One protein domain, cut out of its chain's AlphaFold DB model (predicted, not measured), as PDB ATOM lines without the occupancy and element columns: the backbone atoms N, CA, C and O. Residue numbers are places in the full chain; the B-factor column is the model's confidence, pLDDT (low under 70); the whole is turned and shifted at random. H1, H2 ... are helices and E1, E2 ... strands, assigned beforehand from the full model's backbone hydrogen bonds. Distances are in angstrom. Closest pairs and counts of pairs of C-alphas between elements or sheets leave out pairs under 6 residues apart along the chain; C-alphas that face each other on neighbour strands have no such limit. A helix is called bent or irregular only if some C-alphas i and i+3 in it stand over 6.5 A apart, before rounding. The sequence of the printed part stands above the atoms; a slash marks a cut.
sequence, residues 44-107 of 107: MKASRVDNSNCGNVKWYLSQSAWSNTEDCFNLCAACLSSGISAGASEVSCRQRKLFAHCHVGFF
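What this domain is: This is residues 44 to 107 of the 107 residues of an uncharacterized protein of Puccinia graminis f. sp. tritici (UniProt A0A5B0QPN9). A small sheet of three antiparallel strands makes a slab, with one kinked helix, H1, over one face, slantwise to the strands, and the other face bare. The leading stretch of residues 44 to 56, with no named element, lies along the E1 edge and reaches toward the helix side of the sheet. The printed part has 64 residues with one named helix and three named strands, in the order E1, H1, E2, E3 along the chain; across the sheet the order is E1, E3, E2. The class is mixed, helices and strands, in two layers, that is, a helix on one face of a sheet. The whole is compact, with a radius of gyration of the C-alphas of 11.2 A, and elongated in outline, spanning 33 by 20 by 15 A.

Where its parts are: The printed part begins at Met 44, with its C-alpha at (-43.644, 16.925, 12.197), and residues 44 to 56 hold no named element. Strand E1 covers residues 57 to 64, from C-alpha 57 at (-53.860, 24.314, 12.269), and is 23.4 A long from first to last C-alpha. Helix H1 covers residues 69 to 86 and is 25.0 A long, starting at C-alpha 69 at (-40.794, 15.657, 24.033). It has a kink of 47 degrees near residue 76 and is irregular, with C-alphas 75 and 78 standing 7.4 A apart. Strand E2 covers residues 90 to 96 and is 19.8 A long. Strand E3 covers residues 101 to 106, is 17.0 A long, and ends at C-alpha 106 at (-53.819, 21.588, 17.825).

How they stand to each other: In the sheet, E3 is the inner strand, and E1 and E2 are the edge strands. E1 and E3 are antiparallel neighbours at 178 degrees between their directions. Between them N 62 and O 103 are 2.8 A apart, and N 103 and O 62 are also 2.8 A apart, both within hydrogen-bond range. E3 and E2 are antiparallel neighbours at 173 degrees and form a hairpin. There N 93 and O 104 are within hydrogen-bond range at 2.8 A, and N 104 and O 93 at 2.9 A. Beside E1, residues 53 to 54 pair with residues 57 to 58 of E1, antiparallel. H1 is on the sheet, at a height of 8.0 A over the sheet. It lies over E3 and E2, and is only just not over E1, on which 2 of its 18 C-alphas fall. On the local plane its line and that of E2 stand at 37 degrees, slantwise to the strands. The closest C-alphas of H1 and E3 are those of Cys 72 and Cys 102, 5.6 A apart. The closest C-alphas of H1 and E2 are those of Cys 76 and Cys 93, 5.7 A apart. The closest C-alphas of E1 and H1 are those of Gln 63 and Thr 69, 7.5 A apart. E1, H1 and E2 make a split strand-helix-strand unit, two strands running the same way with E3 between them in the sheet, and its crossover is left-handed. In H1, 12 of 14 O i to N i+4 pairs are within hydrogen-bond range.

The domain as a whole: The two C-alphas farthest apart are those of Asn 56 and Leu 98, at 34.5 A, while those of Met 44 and Phe 107 are 15.6 A apart. Phe 107 is the chain's last residue. The printed part has no cut. The links E1 to H1, H1 to E2 and E2 to E3 are tight, with 4, 3 and 4 residues. The mean pLDDT of the printed part is 87.2, and no printed residue is under 70.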
ATOM      1  N   MET A  44     -43.830  16.184  10.956       82.06
ATOM      2  CA  MET A  44     -43.644  16.925  12.197       82.06
ATOM      3  C   MET A  44     -42.601  16.252  13.083       82.06
ATOM      4  O   MET A  44     -42.719  15.097  13.483       82.06
ATOM      5  N   LYS A  45     -41.587  17.026  13.468       84.12
ATOM      6  CA  LYS A  45     -40.628  16.610  14.491       84.12
ATOM      7  C   LYS A  45     -41.214  16.897  15.864       84.12
ATOM      8  O   LYS A  45     -41.530  18.053  16.133       84.12
ATOM      9  N   ALA A  46     -41.268  15.895  16.745       80.75
ATOM     10  CA  ALA A  46     -41.793  16.040  18.107       80.75
ATOM     11  C   ALA A  46     -41.175  17.239  18.862       80.75
ATOM     12  O   ALA A  46     -41.881  18.023  19.489       80.75
ATOM     13  N   SER A  47     -39.865  17.455  18.709       78.56
ATOM     14  CA  SER A  47     -39.126  18.578  19.310       78.56
ATOM     15  C   SER A  47     -39.489  19.969  18.775       78.56
ATOM     16  O   SER A  47     -39.107  20.965  19.380       78.56
ATOM     17  N   ARG A  48     -40.204  20.057  17.646       81.94
ATOM     18  CA  ARG A  48     -40.640  21.310  17.003       81.94
ATOM     19  C   ARG A  48     -42.159  21.412  16.879       81.94
ATOM     20  O   ARG A  48     -42.642  22.207  16.083       81.94
ATOM     21  N   VAL A  49     -42.906  20.594  17.620       86.06
ATOM     22  CA  VAL A  49     -44.378  20.624  17.612       86.06
ATOM     23  C   VAL A  49     -44.889  21.967  18.118       86.06
ATOM     24  O   VAL A  49     -45.842  22.506  17.556       86.06
ATOM     25  N   ASP A  50     -44.253  22.509  19.157       87.56
ATOM     26  CA  ASP A  50     -44.706  23.746  19.775       87.56
ATOM     27  C   ASP A  50     -44.650  24.925  18.799       87.56
ATOM     28  O   ASP A  50     -43.642  25.153  18.127       87.56
ATOM     29  N   ASN A  51     -45.763  25.657  18.711       85.56
ATOM     30  CA  ASN A  51     -45.963  26.798  17.821       85.56
ATOM     31  C   ASN A  51     -45.738  26.500  16.321       85.56
ATOM     32  O   ASN A  51     -45.486  27.410  15.527       85.56
ATOM     33  N   SER A  52     -45.835  25.231  15.909       88.06
ATOM     34  CA  SER A  52     -45.763  24.850  14.496       88.06
ATOM     35  C   SER A  52     -47.123  24.961  13.808       88.06
ATOM     36  O   SER A  52     -48.176  24.858  14.435       88.06
ATOM     37  N   ASN A  53     -47.114  25.193  12.494       89.44
ATOM     38  CA  ASN A  53     -48.321  25.153  11.675       89.44
ATOM     39  C   ASN A  53     -48.236  23.958  10.733       89.44
ATOM     40  O   ASN A  53     -47.305  23.852   9.934       89.44
ATOM     41  N   CYS A  54     -49.198  23.056  10.852       86.69
ATOM     42  CA  CYS A  54     -49.213  21.816  10.103       86.69
ATOM     43  C   CYS A  54     -50.653  21.460   9.751       86.69
ATOM     44  O   CYS A  54     -51.507  21.402  10.629       86.69
ATOM     45  N   GLY A  55     -50.947  21.280   8.461       85.94
ATOM     46  CA  GLY A  55     -52.312  21.030   7.992       85.94
ATOM     47  C   GLY A  55     -53.275  22.220   8.155       85.94
ATOM     48  O   GLY A  55     -54.486  22.023   8.198       85.94
ATOM     49  N   ASN A  56     -52.755  23.452   8.224       86.31
ATOM     50  CA  ASN A  56     -53.533  24.682   8.440       86.31
ATOM     51  C   ASN A  56     -54.184  24.781   9.839       86.31
ATOM     52  O   ASN A  56     -55.242  25.401  10.008       86.31
ATOM     53  N   VAL A  57     -53.555  24.154  10.838       88.44
ATOM     54  CA  VAL A  57     -53.860  24.314  12.269       88.44
ATOM     55  C   VAL A  57     -52.582  24.654  13.022       88.44
ATOM     56  O   VAL A  57     -51.480  24.288  12.598       88.44
ATOM     57  N   LYS A  58     -52.729  25.356  14.145       90.75
ATOM     58  CA  LYS A  58     -51.607  25.639  15.035       90.75
ATOM     59  C   LYS A  58     -51.460  24.506  16.029       90.75
ATOM     60  O   LYS A  58     -52.424  24.128  16.686       90.75
ATOM     61  N   TRP A  59     -50.247  23.997  16.147       91.50
ATOM     62  CA  TRP A  59     -49.878  22.972  17.104       91.50
ATOM     63  C   TRP A  59     -49.203  23.604  18.309       91.50
ATOM     64  O   TRP A  59     -48.528  24.630  18.208       91.50
ATOM     65  N   TYR A  60     -49.399  22.979  19.456       92.12
ATOM     66  CA  TYR A  60     -48.788  23.400  20.702       92.12
ATOM     67  C   TYR A  60     -48.285  22.185  21.464       92.12
ATOM     68  O   TYR A  60     -48.864  21.093  21.398       92.12
ATOM     69  N   LEU A  61     -47.202  22.392  22.203       90.69
ATOM     70  CA  LEU A  61     -46.663  21.408  23.120       90.69
ATOM     71  C   LEU A  61     -46.206  22.117  24.388       90.69
ATOM     72  O   LEU A  61     -45.271  22.909  24.388       90.69
ATOM     73  N   SER A  62     -46.856  21.786  25.495       89.81
ATOM     74  CA  SER A  62     -46.502  22.255  26.824       89.81
ATOM     75  C   SER A  62     -46.112  21.067  27.688       89.81
ATOM     76  O   SER A  62     -46.932  20.204  28.008       89.81
ATOM     77  N   GLN A  63     -44.848  21.022  28.093       88.44
ATOM     78  CA  GLN A  63     -44.343  19.987  28.982       88.44
ATOM     79  C   GLN A  63     -43.555  20.588  30.141       88.44
ATOM     80  O   GLN A  63     -42.896  21.614  29.999       88.44
ATOM     81  N   SER A  64     -43.617  19.938  31.297       87.94
ATOM     82  CA  SER A  64     -42.850  20.315  32.482       87.94
ATOM     83  C   SER A  64     -42.373  19.057  33.189       87.94
ATOM     84  O   SER A  64     -43.170  18.137  33.382       87.94
ATOM     85  N   ALA A  65     -41.075  19.002  33.507       85.69
ATOM     86  CA  ALA A  65     -40.400  17.845  34.109       85.69
ATOM     87  C   ALA A  65     -40.691  16.498  33.407       85.69
ATOM     88  O   ALA A  65     -40.590  15.430  34.011       85.69
ATOM     89  N   TRP A  66     -41.073  16.545  32.126       84.25
ATOM     90  CA  TRP A  66     -41.284  15.371  31.289       84.25
ATOM     91  C   TRP A  66     -39.957  14.978  30.651       84.25
ATOM     92  O   TRP A  66     -39.246  15.842  30.145       84.25
ATOM     93  N   SER A  67     -39.622  13.689  30.685       81.88
ATOM     94  CA  SER A  67     -38.290  13.206  30.304       81.88
ATOM     95  C   SER A  67     -37.913  13.519  28.855       81.88
ATOM     96  O   SER A  67     -36.767  13.872  28.596       81.88
ATOM     97  N   ASN A  68     -38.860  13.408  27.917       84.44
ATOM     98  CA  ASN A  68     -38.628  13.674  26.500       84.44
ATOM     99  C   ASN A  68     -39.908  14.175  25.811       84.44
ATOM    100  O   ASN A  68     -41.007  13.668  26.047       84.44
ATOM    101  N   THR A  69     -39.744  15.148  24.918       86.19
ATOM    102  CA  THR A  69     -40.794  15.657  24.033       86.19
ATOM    103  C   THR A  69     -41.369  14.586  23.117       86.19
ATOM    104  O   THR A  69     -42.574  14.562  22.877       86.19
ATOM    105  N   GLU A  70     -40.529  13.673  22.635       87.31
ATOM    106  CA  GLU A  70     -40.958  12.577  21.771       87.31
ATOM    107  C   GLU A  70     -41.877  11.599  22.504       87.31
ATOM    108  O   GLU A  70     -42.939  11.257  21.990       87.31
ATOM    109  N   ASP A  71     -41.555  11.256  23.754       86.94
ATOM    110  CA  ASP A  71     -42.422  10.419  24.589       86.94
ATOM    111  C   ASP A  71     -43.765  11.099  24.875       86.94
ATOM    112  O   ASP A  71     -44.810  10.449  24.863       86.94
ATOM    113  N   CYS A  72     -43.752  12.413  25.122       88.00
ATOM    114  CA  CYS A  72     -44.969  13.199  25.317       88.00
ATOM    115  C   CYS A  72     -45.858  13.186  24.060       88.00
ATOM    116  O   CYS A  72     -47.061  12.930  24.146       88.00
ATOM    117  N   PHE A  73     -45.264  13.396  22.883       86.94
ATOM    118  CA  PHE A  73     -45.983  13.365  21.612       86.94
ATOM    119  C   PHE A  73     -46.523  11.965  21.285       86.94
ATOM    120  O   PHE A  73     -47.702  11.823  20.960       86.94
ATOM    121  N   ASN A  74     -45.699  10.924  21.438       87.12
ATOM    122  CA  ASN A  74     -46.068   9.535  21.157       87.12
ATOM    123  C   ASN A  74     -47.204   9.043  22.059       87.12
ATOM    124  O   ASN A  74     -48.122   8.375  21.584       87.12
ATOM    125  N   LEU A  75     -47.201   9.441  23.335       87.50
ATOM    126  CA  LEU A  75     -48.285   9.143  24.275       87.50
ATOM    127  C   LEU A  75     -49.631   9.728  23.813       87.50
ATOM    128  O   LEU A  75     -50.685   9.149  24.069       87.50
ATOM    129  N   CYS A  76     -49.594  10.845  23.088       87.69
ATOM    130  CA  CYS A  76     -50.766  11.534  22.559       87.69
ATOM    131  C   CYS A  76     -51.113  11.190  21.103       87.69
ATOM    132  O   CYS A  76     -52.187  11.574  20.630       87.69
ATOM    133  N   ALA A  77     -50.259  10.448  20.391       85.31
ATOM    134  CA  ALA A  77     -50.391  10.194  18.957       85.31
ATOM    135  C   ALA A  77     -51.720   9.516  18.583       85.31
ATOM    136  O   ALA A  77     -52.369   9.916  17.616       85.31
ATOM    137  N   ALA A  78     -52.171   8.542  19.382       85.88
ATOM    138  CA  ALA A  78     -53.440   7.845  19.151       85.88
ATOM    139  C   ALA A  78     -54.659   8.776  19.279       85.88
ATOM    140  O   ALA A  78     -55.612   8.686  18.503       85.88
ATOM    141  N   CYS A  79     -54.626   9.711  20.230       88.12
ATOM    142  CA  CYS A  79     -55.699  10.683  20.405       88.12
ATOM    143  C   CYS A  79     -55.714  11.733  19.303       88.12
ATOM    144  O   CYS A  79     -56.780  12.081  18.800       88.12
ATOM    145  N   LEU A  80     -54.535  12.203  18.899       88.25
ATOM    146  CA  LEU A  80     -54.388  13.119  17.777       88.25
ATOM    147  C   LEU A  80     -54.927  12.483  16.492       88.25
ATOM    148  O   LEU A  80     -55.754  13.097  15.821       88.25
ATOM    149  N   SER A  81     -54.548  11.237  16.185       87.38
ATOM    150  CA  SER A  81     -55.046  10.552  14.985       87.38
ATOM    151  C   SER A  81     -56.562  10.339  15.031       87.38
ATOM    152  O   SER A  81     -57.245  10.583  14.037       87.38
ATOM    153  N   SER A  82     -57.109   9.976  16.196       88.00
ATOM    154  CA  SER A  82     -58.552   9.785  16.385       88.00
ATOM    155  C   SER A  82     -59.329  11.085  16.179       88.00
ATOM    156  O   SER A  82     -60.313  11.107  15.440       88.00
ATOM    157  N   GLY A  83     -58.858  12.191  16.764       87.12
ATOM    158  CA  GLY A  83     -59.470  13.506  16.585       87.12
ATOM    159  C   GLY A  83     -59.419  13.989  15.132       87.12
ATOM    160  O   GLY A  83     -60.394  14.542  14.628       87.12
ATOM    161  N   ILE A  84     -58.332  13.710  14.409       88.00
ATOM    162  CA  ILE A  84     -58.192  14.067  12.988       88.00
ATOM    163  C   ILE A  84     -59.145  13.259  12.117       88.00
ATOM    164  O   ILE A  84     -59.865  13.834  11.299       88.00
ATOM    165  N   SER A  85     -59.214  11.946  12.335       87.06
ATOM    166  CA  SER A  85     -60.170  11.061  11.667       87.06
ATOM    167  C   SER A  85     -61.617  11.497  11.927       87.06
ATOM    168  O   SER A  85     -62.433  11.538  11.000       87.06
ATOM    169  N   ALA A  86     -61.926  11.934  13.151       86.25
ATOM    170  CA  ALA A  86     -63.225  12.495  13.518       86.25
ATOM    171  C   ALA A  86     -63.488  13.885  12.904       86.25
ATOM    172  O   ALA A  86     -64.637  14.306  12.801       86.25
ATOM    173  N   GLY A  87     -62.461  14.599  12.431       86.69
ATOM    174  CA  GLY A  87     -62.595  15.975  11.944       86.69
ATOM    175  C   GLY A  87     -62.768  16.993  13.063       86.69
ATOM    176  O   GLY A  87     -63.514  17.957  12.898       86.69
ATOM    177  N   ALA A  88     -62.124  16.758  14.204       87.25
ATOM    178  CA  ALA A  88     -62.048  17.722  15.287       87.25
ATOM    179  C   ALA A  88     -61.349  19.001  14.808       87.25
ATOM    180  O   ALA A  88     -60.359  18.964  14.074       87.25
ATOM    181  N   SER A  89     -61.891  20.142  15.215       87.56
ATOM    182  CA  SER A  89     -61.285  21.452  14.987       87.56
ATOM    183  C   SER A  89     -60.148  21.713  15.961       87.56
ATOM    184  O   SER A  89     -59.169  22.341  15.586       87.56
ATOM    185  N   GLU A  90     -60.287  21.201  17.180       90.38
ATOM    186  CA  GLU A  90     -59.278  21.257  18.226       90.38
ATOM    187  C   GLU A  90     -59.156  19.872  18.858       90.38
ATOM    188  O   GLU A  90     -60.161  19.230  19.189       90.38
ATOM    189  N   VAL A  91     -57.920  19.425  19.051       91.12
ATOM    190  CA  VAL A  91     -57.608  18.221  19.820       91.12
ATOM    191  C   VAL A  91     -56.633  18.604  20.908       91.12
ATOM    192  O   VAL A  91     -55.633  19.269  20.654       91.12
ATOM    193  N   SER A  92     -56.923  18.169  22.124       91.81
ATOM    194  CA  SER A  92     -56.093  18.415  23.287       91.81
ATOM    195  C   SER A  92     -55.841  17.106  24.005       91.81
ATOM    196  O   SER A  92     -56.779  16.441  24.434       91.81
ATOM    197  N   CYS A  93     -54.581  16.716  24.122       91.50
ATOM    198  CA  CYS A  93     -54.164  15.519  24.823       91.50
ATOM    199  C   CYS A  93     -53.275  15.910  25.996       91.50
ATOM    200  O   CYS A  93     -52.229  16.531  25.813       91.50
ATOM    201  N   ARG A  94     -53.704  15.572  27.211       91.06
ATOM    202  CA  ARG A  94     -53.038  15.974  28.447       91.06
ATOM    203  C   ARG A  94     -52.758  14.768  29.327       91.06
ATOM    204  O   ARG A  94     -53.662  14.012  29.652       91.06
ATOM    205  N   GLN A  95     -51.524  14.639  29.784       88.06
ATOM    206  CA  GLN A  95     -51.119  13.673  30.792       88.06
ATOM    207  C   GLN A  95     -50.451  14.396  31.958       88.06
ATOM    208  O   GLN A  95     -49.579  15.249  31.779       88.06
ATOM    209  N   ARG A  96     -50.824  14.009  33.178       85.00
ATOM    210  CA  ARG A  96     -50.160  14.455  34.403       85.00
ATOM    211  C   ARG A  96     -49.611  13.247  35.156       85.00
ATOM    212  O   ARG A  96     -50.269  12.216  35.260       85.00
ATOM    213  N   LYS A  97     -48.386  13.377  35.651       82.25
ATOM    214  CA  LYS A  97     -47.747  12.521  36.656       82.25
ATOM    215  C   LYS A  97     -47.494  13.378  37.899       82.25
ATOM    216  O   LYS A  97     -47.606  14.601  37.827       82.25
ATOM    217  N   LEU A  98     -47.130  12.746  39.017       76.69
ATOM    218  CA  LEU A  98     -46.902  13.401  40.317       76.69
ATOM    219  C   LEU A  98     -46.108  14.720  40.217       76.69
ATOM    220  O   LEU A  98     -46.518  15.712  40.810       76.69
ATOM    221  N   PHE A  99     -45.051  14.754  39.396       82.06
ATOM    222  CA  PHE A  99     -44.223  15.950  39.176       82.06
ATOM    223  C   PHE A  99     -44.075  16.363  37.714       82.06
ATOM    224  O   PHE A  99     -43.382  17.332  37.441       82.06
ATOM    225  N   ALA A 100     -44.706  15.654  36.776       86.12
ATOM    226  CA  ALA A 100     -44.501  15.883  35.351       86.12
ATOM    227  C   ALA A 100     -45.826  16.170  34.639       86.12
ATOM    228  O   ALA A 100     -46.864  15.589  34.957       86.12
ATOM    229  N   HIS A 101     -45.790  17.052  33.650       88.62
ATOM    230  CA  HIS A 101     -46.922  17.392  32.800       88.62
ATOM    231  C   HIS A 101     -46.534  17.274  31.331       88.62
ATOM    232  O   HIS A 101     -45.456  17.718  30.941       88.62
ATOM    233  N   CYS A 102     -47.430  16.711  30.532       90.12
ATOM    234  CA  CYS A 102     -47.344  16.649  29.084       90.12
ATOM    235  C   CYS A 102     -48.689  17.088  28.512       90.12
ATOM    236  O   CYS A 102     -49.737  16.589  28.922       90.12
ATOM    237  N   HIS A 103     -48.670  18.037  27.586       92.62
ATOM    238  CA  HIS A 103     -49.865  18.550  26.940       92.62
ATOM    239  C   HIS A 103     -49.553  18.881  25.494       92.62
ATOM    240  O   HIS A 103     -48.721  19.737  25.216       92.62
ATOM    241  N   VAL A 104     -50.206  18.175  24.582       92.38
ATOM    242  CA  VAL A 104     -50.007  18.299  23.140       92.38
ATOM    243  C   VAL A 104     -51.357  18.441  22.475       92.38
ATOM    244  O   VAL A 104     -52.321  17.769  22.848       92.38
ATOM    245  N   GLY A 105     -51.431  19.288  21.462       92.56
ATOM    246  CA  GLY A 105     -52.656  19.433  20.704       92.56
ATOM    247  C   GLY A 105     -52.532  20.369  19.524       92.56
ATOM    248  O   GLY A 105     -51.451  20.869  19.209       92.56
ATOM    249  N   PHE A 106     -53.673  20.609  18.892       90.94
ATOM    250  CA  PHE A 106     -53.819  21.588  17.825       90.94
ATOM    251  C   PHE A 106     -55.173  22.294  17.881       90.94
ATOM    252  O   PHE A 106     -56.111  21.757  18.475       90.94
ATOM    253  N   PHE A 107     -55.261  23.471  17.253       89.94
ATOM    254  CA  PHE A 107     -56.482  24.270  17.082       89.94
ATOM    255  C   PHE A 107     -56.492  25.067  15.763       89.94
ATOM    256  O   PHE A 107     -55.405  25.432  15.250       89.94
TER     257      PHE A 107